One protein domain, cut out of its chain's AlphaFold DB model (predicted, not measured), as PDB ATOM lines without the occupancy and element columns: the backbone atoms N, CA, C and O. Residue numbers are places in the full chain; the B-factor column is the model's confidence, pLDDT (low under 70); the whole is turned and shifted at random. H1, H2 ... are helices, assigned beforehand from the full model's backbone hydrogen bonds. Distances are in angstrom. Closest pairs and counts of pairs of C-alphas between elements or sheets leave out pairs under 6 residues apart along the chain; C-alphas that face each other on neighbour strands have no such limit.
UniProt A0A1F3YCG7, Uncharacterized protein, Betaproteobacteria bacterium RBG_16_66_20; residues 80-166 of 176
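AT A GLANCE: This is residues 80 to 166 of the 176 residues of an uncharacterized protein of Betaproteobacteria bacterium RBG_16_66_20 (UniProt A0A1F3YCG7). A short pair of helices, H1 and H2, sits across from a longer helical hairpin, H3 and H4, and the looping stretch of residues 90 to 101 runs partly between the two pairs. The printed part has 87 residues with four named helices, H1 to H4 in chain order, and no named strand: all helix. It is compact, with a radius of gyration of the C-alphas of 12.8 A, and only just flat, spanning 39 by 27 by 15 A.

HOW THE PARTS SIT: H1, residues 80 to 89, touches H2, residues 102 to 113; their closest C-alphas, those of Phe 84 and Gly 112, are 4.2 A apart. They run the same way at a steep tilt of 35.3 degrees, only just steep. H3, residues 123 to 138, and H4, residues 142 to 163, touch as a hairpin, opposite ways at a shallow tilt of 20 degrees; their closest C-alphas, those of Phe 125 and His 155, are 5.2 A apart. H1 and H4 are only just apart, at 8.5 A. In H1 to H4 every O i to N i+4 pair is within hydrogen-bond range.

IN THESE COORDINATES: H1 begins at C-alpha 80 (-11.928, -38.008, -25.347). H3 measures 23.0 A and H4 31.5 A, ending at C-alpha 163 (-6.330, -44.564, -47.498).

THE WHOLE: The H1 to H2 link is long. The printed part has no cut, and no printed residue is under 70.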
ATOM      1  N   PRO A  80     -12.160 -36.573 -25.172       98.62
ATOM      2  CA  PRO A  80     -11.928 -38.008 -25.347       98.62
ATOM      3  C   PRO A  80     -12.607 -38.578 -26.600       98.62
ATOM      4  O   PRO A  80     -12.035 -39.421 -27.290       98.62
ATOM      5  N   GLU A  81     -13.810 -38.105 -26.923       98.44
ATOM      6  CA  GLU A  81     -14.576 -38.554 -28.084       98.44
ATOM      7  C   GLU A  81     -13.851 -38.198 -29.383       98.44
ATOM      8  O   GLU A  81     -13.657 -39.067 -30.234       98.44
ATOM      9  N   ASN A  82     -13.395 -36.946 -29.527       98.56
ATOM     10  CA  ASN A  82     -12.639 -36.544 -30.709       98.56
ATOM     11  C   ASN A  82     -11.293 -37.276 -30.782       98.56
ATOM     12  O   ASN A  82     -10.947 -37.786 -31.845       98.56
ATOM     13  N   ALA A  83     -10.571 -37.401 -29.664       98.69
ATOM     14  CA  ALA A  83      -9.307 -38.133 -29.596       98.69
ATOM     15  C   ALA A  83      -9.425 -39.566 -30.122       98.69
ATOM     16  O   ALA A  83      -8.608 -40.002 -30.931       98.69
ATOM     17  N   PHE A  84     -10.466 -40.289 -29.703       98.81
ATOM     18  CA  PHE A  84     -10.728 -41.640 -30.188       98.81
ATOM     19  C   PHE A  84     -10.895 -41.670 -31.713       98.81
ATOM     20  O   PHE A  84     -10.270 -42.491 -32.383       98.81
ATOM     21  N   GLN A  85     -11.678 -40.741 -32.272       98.25
ATOM     22  CA  GLN A  85     -11.880 -40.646 -33.721       98.25
ATOM     23  C   GLN A  85     -10.575 -40.324 -34.461       98.25
ATOM     24  O   GLN A  85     -10.251 -40.994 -35.438       98.25
ATOM     25  N   ARG A  86      -9.793 -39.352 -33.968       98.06
ATOM     26  CA  ARG A  86      -8.478 -38.998 -34.533       98.06
ATOM     27  C   ARG A  86      -7.535 -40.205 -34.550       98.06
ATOM     28  O   ARG A  86      -6.905 -40.495 -35.565       98.06
ATOM     29  N   GLY A  87      -7.490 -40.953 -33.448       98.00
ATOM     30  CA  GLY A  87      -6.659 -42.148 -33.318       98.00
ATOM     31  C   GLY A  87      -7.052 -43.253 -34.295       98.00
ATOM     32  O   GLY A  87      -6.167 -43.866 -34.893       98.00
ATOM     33  N   ALA A  88      -8.358 -43.469 -34.479       97.50
ATOM     34  CA  ALA A  88      -8.900 -44.495 -35.370       97.50
ATOM     35  C   ALA A  88      -8.595 -44.229 -36.845       97.50
ATOM     36  O   ALA A  88      -8.241 -45.156 -37.571       97.50
ATOM     37  N   ILE A  89      -8.672 -42.970 -37.284       94.56
ATOM     38  CA  ILE A  89      -8.394 -42.623 -38.685       94.56
ATOM     39  C   ILE A  89      -6.901 -42.433 -38.977       94.56
ATOM     40  O   ILE A  89      -6.502 -42.436 -40.138       94.56
ATOM     41  N   GLY A  90      -6.060 -42.353 -37.940       96.06
ATOM     42  CA  GLY A  90      -4.614 -42.222 -38.097       96.06
ATOM     43  C   GLY A  90      -4.117 -40.783 -38.198       96.06
ATOM     44  O   GLY A  90      -3.069 -40.562 -38.793       96.06
ATOM     45  N   ASP A  91      -4.838 -39.830 -37.609       96.62
ATOM     46  CA  ASP A  91      -4.362 -38.452 -37.485       96.62
ATOM     47  C   ASP A  91      -3.232 -38.354 -36.444       96.62
ATOM     48  O   ASP A  91      -3.205 -39.092 -35.446       96.62
ATOM     49  N   ALA A  92      -2.315 -37.416 -36.669       96.81
ATOM     50  CA  ALA A  92      -1.266 -37.066 -35.729       96.81
ATOM     51  C   ALA A  92      -1.820 -36.222 -34.577       96.81
ATOM     52  O   ALA A  92      -2.680 -35.357 -34.755       96.81
ATOM     53  N   TYR A  93      -1.266 -36.406 -33.382       98.12
ATOM     54  CA  TYR A  93      -1.478 -35.492 -32.269       98.12
ATOM     55  C   TYR A  93      -0.326 -34.490 -32.150       98.12
ATOM     56  O   TYR A  93       0.801 -34.833 -31.805       98.12
ATOM     57  N   LEU A  94      -0.621 -33.210 -32.386       97.62
ATOM     58  CA  LEU A  94       0.386 -32.142 -32.424       97.62
ATOM     59  C   LEU A  94       0.728 -31.546 -31.043       97.62
ATOM     60  O   LEU A  94       1.326 -30.467 -30.971       97.62
ATOM     61  N   GLY A  95       0.358 -32.209 -29.941       96.88
ATOM     62  CA  GLY A  95       0.688 -31.741 -28.588       96.88
ATOM     63  C   GLY A  95       0.069 -30.377 -28.274       96.88
ATOM     64  O   GLY A  95       0.779 -29.449 -27.884       96.88
ATOM     65  N   VAL A  96      -1.226 -30.214 -28.567       97.25
ATOM     66  CA  VAL A  96      -1.935 -28.922 -28.479       97.25
ATOM     67  C   VAL A  96      -2.900 -28.831 -27.304       97.25
ATOM     68  O   VAL A  96      -3.396 -27.741 -27.020       97.25
ATOM     69  N   CYS A  97      -3.187 -29.943 -26.624       97.88
ATOM     70  CA  CYS A  97      -4.172 -29.936 -25.556       97.88
ATOM     71  C   CYS A  97      -3.632 -29.341 -24.253       97.88
ATOM     72  O   CYS A  97      -2.468 -29.552 -23.906       97.88
ATOM     73  N   PRO A  98      -4.474 -28.613 -23.495       95.94
ATOM     74  CA  PRO A  98      -4.131 -28.177 -22.148       95.94
ATOM     75  C   PRO A  98      -3.777 -29.358 -21.241       95.94
ATOM     76  O   PRO A  98      -4.426 -30.407 -21.315       95.94
ATOM     77  N   LYS A  99      -2.825 -29.140 -20.324       95.31
ATOM     78  CA  LYS A  99      -2.294 -30.156 -19.395       95.31
ATOM     79  C   LYS A  99      -3.372 -30.942 -18.646       95.31
ATOM     80  O   LYS A  99      -3.223 -32.142 -18.464       95.31
ATOM     81  N   ASP A 100      -4.463 -30.287 -18.254       95.69
ATOM     82  CA  ASP A 100      -5.533 -30.923 -17.476       95.69
ATOM     83  C   ASP A 100      -6.376 -31.899 -18.318       95.69
ATOM     84  O   ASP A 100      -6.893 -32.890 -17.810       95.69
ATOM     85  N   SER A 101      -6.497 -31.639 -19.623       96.62
ATOM     86  CA  SER A 101      -7.295 -32.439 -20.568       96.62
ATOM     87  C   SER A 101      -6.467 -33.441 -21.381       96.62
ATOM     88  O   SER A 101      -7.008 -34.390 -21.948       96.62
ATOM     89  N   GLU A 102      -5.153 -33.248 -21.453       97.69
ATOM     90  CA  GLU A 102      -4.271 -34.047 -22.299       97.69
ATOM     91  C   GLU A 102      -4.193 -35.532 -21.885       97.69
ATOM     92  O   GLU A 102      -4.295 -36.382 -22.770       97.69
ATOM     93  N   PRO A 103      -4.118 -35.914 -20.592       98.19
ATOM     94  CA  PRO A 103      -4.055 -37.327 -20.210       98.19
ATOM     95  C   PRO A 103      -5.265 -38.144 -20.682       98.19
ATOM     96  O   PRO A 103      -5.112 -39.241 -21.225       98.19
ATOM     97  N   GLN A 104      -6.478 -37.605 -20.521       98.31
ATOM     98  CA  GLN A 104      -7.707 -38.264 -20.979       98.31
ATOM     99  C   GLN A 104      -7.804 -38.302 -22.510       98.31
ATOM    100  O   GLN A 104      -8.272 -39.298 -23.068       98.31
ATOM    101  N   PHE A 105      -7.313 -37.256 -23.187       98.69
ATOM    102  CA  PHE A 105      -7.212 -37.207 -24.641       98.69
ATOM    103  C   PHE A 105      -6.287 -38.318 -25.149       98.69
ATOM    104  O   PHE A 105      -6.709 -39.151 -25.944       98.69
ATOM    105  N   LEU A 106      -5.061 -38.407 -24.626       98.56
ATOM    106  CA  LEU A 106      -4.073 -39.418 -25.015       98.56
ATOM    107  C   LEU A 106      -4.561 -40.850 -24.754       98.56
ATOM    108  O   LEU A 106      -4.365 -41.731 -25.591       98.56
ATOM    109  N   ALA A 107      -5.246 -41.090 -23.633       98.62
ATOM    110  CA  ALA A 107      -5.818 -42.402 -23.338       98.62
ATOM    111  C   ALA A 107      -6.888 -42.815 -24.363       98.62
ATOM    112  O   ALA A 107      -6.931 -43.967 -24.799       98.62
ATOM    113  N   ALA A 108      -7.759 -41.888 -24.767       98.81
ATOM    114  CA  ALA A 108      -8.776 -42.152 -25.777       98.81
ATOM    115  C   ALA A 108      -8.186 -42.274 -27.190       98.81
ATOM    116  O   ALA A 108      -8.587 -43.167 -27.937       98.81
ATOM    117  N   LEU A 109      -7.188 -41.451 -27.511       98.75
ATOM    118  CA  LEU A 109      -6.403 -41.523 -28.740       98.75
ATOM    119  C   LEU A 109      -5.778 -42.912 -28.899       98.75
ATOM    120  O   LEU A 109      -5.978 -43.557 -29.924       98.75
ATOM    121  N   ALA A 110      -5.108 -43.418 -27.859       98.44
ATOM    122  CA  ALA A 110      -4.502 -44.747 -27.853       98.44
ATOM    123  C   ALA A 110      -5.525 -45.873 -28.087       98.44
ATOM    124  O   ALA A 110      -5.238 -46.809 -28.832       98.44
ATOM    125  N   ARG A 111      -6.732 -45.772 -27.513       98.62
ATOM    126  CA  ARG A 111      -7.826 -46.718 -27.802       98.62
ATOM    127  C   ARG A 111      -8.269 -46.643 -29.260       98.62
ATOM    128  O   ARG A 111      -8.410 -47.679 -29.896       98.62
ATOM    129  N   GLY A 112      -8.439 -45.437 -29.800       98.50
ATOM    130  CA  GLY A 112      -8.779 -45.236 -31.208       98.50
ATOM    131  C   GLY A 112      -7.763 -45.889 -32.145       98.50
ATOM    132  O   GLY A 112      -8.142 -46.569 -33.089       98.50
ATOM    133  N   ARG A 113      -6.466 -45.779 -31.830       98.19
ATOM    134  CA  ARG A 113      -5.376 -46.363 -32.636       98.19
ATOM    135  C   ARG A 113      -5.459 -47.875 -32.809       98.19
ATOM    136  O   ARG A 113      -4.925 -48.388 -33.787       98.19
ATOM    137  N   GLN A 114      -6.143 -48.581 -31.909       97.75
ATOM    138  CA  GLN A 114      -6.387 -50.021 -32.041       97.75
ATOM    139  C   GLN A 114      -7.279 -50.362 -33.245       97.75
ATOM    140  O   GLN A 114      -7.310 -51.513 -33.664       97.75
ATOM    141  N   LEU A 115      -7.984 -49.372 -33.803       97.31
ATOM    142  CA  LEU A 115      -8.862 -49.506 -34.967       97.31
ATOM    143  C   LEU A 115      -8.220 -49.031 -36.278       97.31
ATOM    144  O   LEU A 115      -8.904 -48.996 -37.300       97.31
ATOM    145  N   ARG A 116      -6.934 -48.648 -36.268       95.38
ATOM    146  CA  ARG A 116      -6.214 -48.270 -37.493       95.38
ATOM    147  C   ARG A 116      -6.251 -49.414 -38.512       95.38
ATOM    148  O   ARG A 116      -6.289 -50.591 -38.156       95.38
ATOM    149  N   SER A 117      -6.189 -49.053 -39.790       93.12
ATOM    150  CA  SER A 117      -6.083 -50.022 -40.882       93.12
ATOM    151  C   SER A 117      -4.836 -50.900 -40.722       93.12
ATOM    152  O   SER A 117      -3.772 -50.422 -40.334       93.12
ATOM    153  N   SER A 118      -4.957 -52.182 -41.064       92.69
ATOM    154  CA  SER A 118      -3.843 -53.133 -41.082       92.69
ATOM    155  C   SER A 118      -3.120 -53.193 -42.435       92.69
ATOM    156  O   SER A 118      -2.375 -54.141 -42.677       92.69
ATOM    157  N   ASP A 119      -3.365 -52.236 -43.339       93.69
ATOM    158  CA  ASP A 119      -2.676 -52.153 -44.629       93.69
ATOM    159  C   ASP A 119      -1.153 -51.998 -44.414       93.69
ATOM    160  O   ASP A 119      -0.716 -51.019 -43.795       93.69
ATOM    161  N   PRO A 120      -0.319 -52.925 -44.930       94.44
ATOM    162  CA  PRO A 120       1.133 -52.846 -44.800       94.44
ATOM    163  C   PRO A 120       1.746 -51.545 -45.335       94.44
ATOM    164  O   PRO A 120       2.798 -51.134 -44.847       94.44
ATOM    165  N   GLN A 121       1.109 -50.878 -46.305       94.56
ATOM    166  CA  GLN A 121       1.587 -49.604 -46.852       94.56
ATOM    167  C   GLN A 121       1.471 -48.451 -45.848       94.56
ATOM    168  O   GLN A 121       2.240 -47.495 -45.926       94.56
ATOM    169  N   LEU A 122       0.549 -48.544 -44.886       95.38
ATOM    170  CA  LEU A 122       0.330 -47.517 -43.864       95.38
ATOM    171  C   LEU A 122       1.256 -47.680 -42.652       95.38
ATOM    172  O   LEU A 122       1.541 -46.707 -41.954       95.38
ATOM    173  N   TYR A 123       1.751 -48.897 -42.406       95.31
ATOM    174  CA  TYR A 123       2.517 -49.233 -41.206       95.31
ATOM    175  C   TYR A 123       3.733 -48.319 -40.946       95.31
ATOM    176  O   TYR A 123       3.859 -47.835 -39.817       95.31
ATOM    177  N   PRO A 124       4.593 -47.990 -41.937       97.12
ATOM    178  CA  PRO A 124       5.732 -47.097 -41.706       97.12
ATOM    179  C   PRO A 124       5.314 -45.705 -41.219       97.12
ATOM    180  O   PRO A 124       5.991 -45.107 -40.384       97.12
ATOM    181  N   PHE A 125       4.179 -45.198 -41.704       97.88
ATOM    182  CA  PHE A 125       3.666 -43.887 -41.320       97.88
ATOM    183  C   PHE A 125       3.052 -43.907 -39.920       97.88
ATOM    184  O   PHE A 125       3.282 -42.979 -39.151       97.88
ATOM    185  N   TYR A 126       2.349 -44.979 -39.536       97.44
ATOM    186  CA  TYR A 126       1.860 -45.131 -38.162       97.44
ATOM    187  C   TYR A 126       2.995 -45.205 -37.138       97.44
ATOM    188  O   TYR A 126       2.915 -44.549 -36.100       97.44
ATOM    189  N   VAL A 127       4.067 -45.940 -37.448       97.38
ATOM    190  CA  VAL A 127       5.276 -45.966 -36.611       97.38
ATOM    191  C   VAL A 127       5.886 -44.565 -36.510       97.38
ATOM    192  O   VAL A 127       6.168 -44.104 -35.405       97.38
ATOM    193  N   GLY A 128       6.007 -43.860 -37.641       98.00
ATOM    194  CA  GLY A 128       6.507 -42.485 -37.689       98.00
ATOM    195  C   GLY A 128       5.682 -41.501 -36.855       98.00
ATOM    196  O   GLY A 128       6.258 -40.658 -36.166       98.00
ATOM    197  N   LEU A 129       4.351 -41.635 -36.845       97.94
ATOM    198  CA  LEU A 129       3.477 -40.855 -35.964       97.94
ATOM    199  C   LEU A 129       3.766 -41.136 -34.491       97.94
ATOM    200  O   LEU A 129       4.033 -40.212 -33.726       97.94
ATOM    201  N   ASP A 130       3.748 -42.408 -34.091       97.31
ATOM    202  CA  ASP A 130       3.897 -42.774 -32.684       97.31
ATOM    203  C   ASP A 130       5.296 -42.396 -32.144       97.31
ATOM    204  O   ASP A 130       5.433 -41.987 -30.988       97.31
ATOM    205  N   GLU A 131       6.346 -42.495 -32.963       98.00
ATOM    206  CA  GLU A 131       7.695 -42.021 -32.626       98.00
ATOM    207  C   GLU A 131       7.796 -40.495 -32.595       98.00
ATOM    208  O   GLU A 131       8.359 -39.933 -31.651       98.00
ATOM    209  N   GLY A 132       7.242 -39.821 -33.603       98.25
ATOM    210  CA  GLY A 132       7.267 -38.368 -33.717       98.25
ATOM    211  C   GLY A 132       6.539 -37.677 -32.567       98.25
ATOM    212  O   GLY A 132       7.023 -36.671 -32.058       98.25
ATOM    213  N   GLU A 133       5.429 -38.240 -32.097       98.06
ATOM    214  CA  GLU A 133       4.673 -37.713 -30.958       98.06
ATOM    215  C   GLU A 133       5.416 -37.887 -29.634       98.06
ATOM    216  O   GLU A 133       5.444 -36.966 -28.817       98.06
ATOM    217  N   ARG A 134       6.077 -39.035 -29.427       97.81
ATOM    218  CA  ARG A 134       6.957 -39.230 -28.263       97.81
ATOM    219  C   ARG A 134       8.115 -38.236 -28.279       97.81
ATOM    220  O   ARG A 134       8.429 -37.653 -27.244       97.81
ATOM    221  N   ALA A 135       8.723 -38.020 -29.445       98.19
ATOM    222  CA  ALA A 135       9.773 -37.022 -29.609       98.19
ATOM    223  C   ALA A 135       9.245 -35.603 -29.350       98.19
ATOM    224  O   ALA A 135       9.907 -34.822 -28.674       98.19
ATOM    225  N   LEU A 136       8.039 -35.279 -29.828       97.75
ATOM    226  CA  LEU A 136       7.408 -33.977 -29.614       97.75
ATOM    227  C   LEU A 136       7.163 -33.708 -28.127       97.75
ATOM    228  O   LEU A 136       7.450 -32.610 -27.656       97.75
ATOM    229  N   ALA A 137       6.684 -34.710 -27.387       96.00
ATOM    230  CA  ALA A 137       6.481 -34.617 -25.943       96.00
ATOM    231  C   ALA A 137       7.798 -34.429 -25.164       96.00
ATOM    232  O   ALA A 137       7.802 -33.797 -24.109       96.00
ATOM    233  N   ALA A 138       8.912 -34.956 -25.681       97.44
ATOM    234  CA  ALA A 138      10.239 -34.836 -25.076       97.44
ATOM    235  C   ALA A 138      11.022 -33.580 -25.519       97.44
ATOM    236  O   ALA A 138      12.071 -33.285 -24.946       97.44
ATOM    237  N   ALA A 139      10.545 -32.854 -26.533       97.19
ATOM    238  CA  ALA A 139      11.272 -31.750 -27.152       97.19
ATOM    239  C   ALA A 139      11.464 -30.557 -26.203       97.19
ATOM    240  O   ALA A 139      10.510 -30.027 -25.620       97.19
ATOM    241  N   GLY A 140      12.706 -30.080 -26.110       95.38
ATOM    242  CA  GLY A 140      13.086 -29.012 -25.181       95.38
ATOM    243  C   GLY A 140      12.818 -27.599 -25.702       95.38
ATOM    244  O   GLY A 140      12.616 -26.681 -24.907       95.38
ATOM    245  N   THR A 141      12.782 -27.406 -27.026       95.50
ATOM    246  CA  THR A 141      12.723 -26.075 -27.656       95.50
ATOM    247  C   THR A 141      11.525 -25.917 -28.591       95.50
ATOM    248  O   THR A 141      11.000 -26.890 -29.130       95.50
ATOM    249  N   ASP A 142      11.087 -24.674 -28.808       91.56
ATOM    250  CA  ASP A 142      10.002 -24.376 -29.754       91.56
ATOM    251  C   ASP A 142      10.376 -24.696 -31.203       91.56
ATOM    252  O   ASP A 142       9.544 -25.205 -31.952       91.56
ATOM    253  N   GLU A 143      11.631 -24.456 -31.585       92.38
ATOM    254  CA  GLU A 143      12.146 -24.785 -32.917       92.38
ATOM    255  C   GLU A 143      12.094 -26.296 -33.177       92.38
ATOM    256  O   GLU A 143      11.619 -26.747 -34.222       92.38
ATOM    257  N   GLU A 144      12.516 -27.098 -32.194       95.94
ATOM    258  CA  GLU A 144      12.444 -28.552 -32.288       95.94
ATOM    259  C   GLU A 144      10.994 -29.037 -32.378       95.94
ATOM    260  O   GLU A 144      10.680 -29.870 -33.235       95.94
ATOM    261  N   ARG A 145      10.098 -28.480 -31.552       95.94
ATOM    262  CA  ARG A 145       8.661 -28.789 -31.601       95.94
ATOM    263  C   ARG A 145       8.052 -28.463 -32.963       95.94
ATOM    264  O   ARG A 145       7.315 -29.288 -33.500       95.94
ATOM    265  N   ALA A 146       8.371 -27.306 -33.542       93.81
ATOM    266  CA  ALA A 146       7.878 -26.908 -34.860       93.81
ATOM    267  C   ALA A 146       8.338 -27.887 -35.955       93.81
ATOM    268  O   ALA A 146       7.523 -28.364 -36.746       93.81
ATOM    269  N   ARG A 147       9.622 -28.271 -35.948       95.31
ATOM    270  CA  ARG A 147      10.167 -29.277 -36.874       95.31
ATOM    271  C   ARG A 147       9.459 -30.630 -36.735       95.31
ATOM    272  O   ARG A 147       9.147 -31.266 -37.740       95.31
ATOM    273  N   LEU A 148       9.219 -31.083 -35.504       97.75
ATOM    274  CA  LEU A 148       8.560 -32.365 -35.236       97.75
ATOM    275  C   LEU A 148       7.091 -32.363 -35.669       97.75
ATOM    276  O   LEU A 148       6.655 -33.327 -36.292       97.75
ATOM    277  N   ARG A 149       6.353 -31.272 -35.434       96.75
ATOM    278  CA  ARG A 149       4.980 -31.119 -35.945       96.75
ATOM    279  C   ARG A 149       4.921 -31.167 -37.468       96.75
ATOM    280  O   ARG A 149       4.049 -31.838 -38.007       96.75
ATOM    281  N   GLY A 150       5.878 -30.543 -38.158       95.44
ATOM    282  CA  GLY A 150       5.995 -30.647 -39.615       95.44
ATOM    283  C   GLY A 150       6.109 -32.095 -40.098       95.44
ATOM    284  O   GLY A 150       5.346 -32.524 -40.958       95.44
ATOM    285  N   ARG A 151       7.002 -32.880 -39.481       96.56
ATOM    286  CA  ARG A 151       7.169 -34.312 -39.793       96.56
ATOM    287  C   ARG A 151       5.917 -35.139 -39.492       96.56
ATOM    288  O   ARG A 151       5.577 -36.045 -40.245       96.56
ATOM    289  N   LEU A 152       5.225 -34.838 -38.395       97.94
ATOM    290  CA  LEU A 152       3.970 -35.501 -38.041       97.94
ATOM    291  C   LEU A 152       2.878 -35.253 -39.088       97.94
ATOM    292  O   LEU A 152       2.237 -36.202 -39.535       97.94
ATOM    293  N   MET A 153       2.717 -34.002 -39.525       95.19
ATOM    294  CA  MET A 153       1.767 -33.648 -40.585       95.19
ATOM    295  C   MET A 153       2.106 -34.327 -41.919       95.19
ATOM    296  O   MET A 153       1.202 -34.713 -42.654       95.19
ATOM    297  N   GLU A 154       3.390 -34.523 -42.227       95.62
ATOM    298  CA  GLU A 154       3.824 -35.272 -43.412       95.62
ATOM    299  C   GLU A 154       3.404 -36.750 -43.348       95.62
ATOM    300  O   GLU A 154       2.864 -37.286 -44.316       95.62
ATOM    301  N   HIS A 155       3.597 -37.417 -42.207       97.38
ATOM    302  CA  HIS A 155       3.137 -38.796 -42.032       97.38
ATOM    303  C   HIS A 155       1.608 -38.910 -42.126       97.38
ATOM    304  O   HIS A 155       1.101 -39.799 -42.809       97.38
ATOM    305  N   GLU A 156       0.878 -37.993 -41.487       96.12
ATOM    306  CA  GLU A 156      -0.587 -37.909 -41.567       96.12
ATOM    307  C   GLU A 156      -1.077 -37.703 -43.009       96.12
ATOM    308  O   GLU A 156      -2.036 -38.348 -43.438       96.12
ATOM    309  N   PHE A 157      -0.401 -36.847 -43.782       94.88
ATOM    310  CA  PHE A 157      -0.694 -36.642 -45.198       94.88
ATOM    311  C   PHE A 157      -0.598 -37.955 -45.983       94.88
ATOM    312  O   PHE A 157      -1.544 -38.317 -46.685       94.88
ATOM    313  N   TRP A 158       0.498 -38.700 -45.825       94.81
ATOM    314  CA  TRP A 158       0.683 -39.974 -46.523       94.81
ATOM    315  C   TRP A 158      -0.340 -41.034 -46.122       94.81
ATOM    316  O   TRP A 158      -0.800 -41.783 -46.982       94.81
ATOM    317  N   ILE A 159      -0.741 -41.078 -44.849       95.38
ATOM    318  CA  ILE A 159      -1.805 -41.977 -44.385       95.38
ATOM    319  C   ILE A 159      -3.110 -41.679 -45.123       95.38
ATOM    320  O   ILE A 159      -3.707 -42.592 -45.693       95.38
ATOM    321  N   ARG A 160      -3.529 -40.409 -45.164       93.88
ATOM    322  CA  ARG A 160      -4.763 -39.996 -45.850       93.88
ATOM    323  C   ARG A 160      -4.702 -40.261 -47.346       93.88
ATOM    324  O   ARG A 160      -5.671 -40.750 -47.919       93.88
ATOM    325  N   GLU A 161      -3.573 -39.948 -47.969       93.19
ATOM    326  CA  GLU A 161      -3.367 -40.177 -49.395       93.19
ATOM    327  C   GLU A 161      -3.523 -41.663 -49.731       93.19
ATOM    328  O   GLU A 161      -4.299 -42.021 -50.610       93.19
ATOM    329  N   LEU A 162      -2.853 -42.545 -48.984       92.12
ATOM    330  CA  LEU A 162      -2.913 -43.991 -49.198       92.12
ATOM    331  C   LEU A 162      -4.297 -44.579 -48.898       92.12
ATOM    332  O   LEU A 162      -4.774 -45.406 -49.669       92.12
ATOM    333  N   GLN A 163      -4.968 -44.129 -47.836       90.56
ATOM    334  CA  GLN A 163      -6.330 -44.564 -47.498       90.56
ATOM    335  C   GLN A 163      -7.368 -44.171 -48.560       90.56
ATOM    336  O   GLN A 163      -8.334 -44.903 -48.768       90.56
ATOM    337  N   ASN A 164      -7.180 -43.033 -49.233       89.19
ATOM    338  CA  ASN A 164      -8.095 -42.539 -50.264       89.19
ATOM    339  C   ASN A 164      -7.811 -43.109 -51.661       89.19
ATOM    340  O   ASN A 164      -8.548 -42.808 -52.605       89.19
ATOM    341  N   ARG A 165      -6.768 -43.933 -51.830       84.38
ATOM    342  CA  ARG A 165      -6.493 -44.566 -53.122       84.38
ATOM    343  C   ARG A 165      -7.605 -45.556 -53.475       84.38
ATOM    344  O   ARG A 165      -7.945 -46.410 -52.658       84.38
ATOM    345  N   PRO A 166      -8.143 -45.509 -54.707       74.56
ATOM    346  CA  PRO A 166      -9.085 -46.519 -55.151       74.56
ATOM    347  C   PRO A 166      -8.415 -47.898 -55.124       74.56
ATOM    348  O   PRO A 166      -7.342 -48.104 -55.697       74.56
TER     349      PRO A 166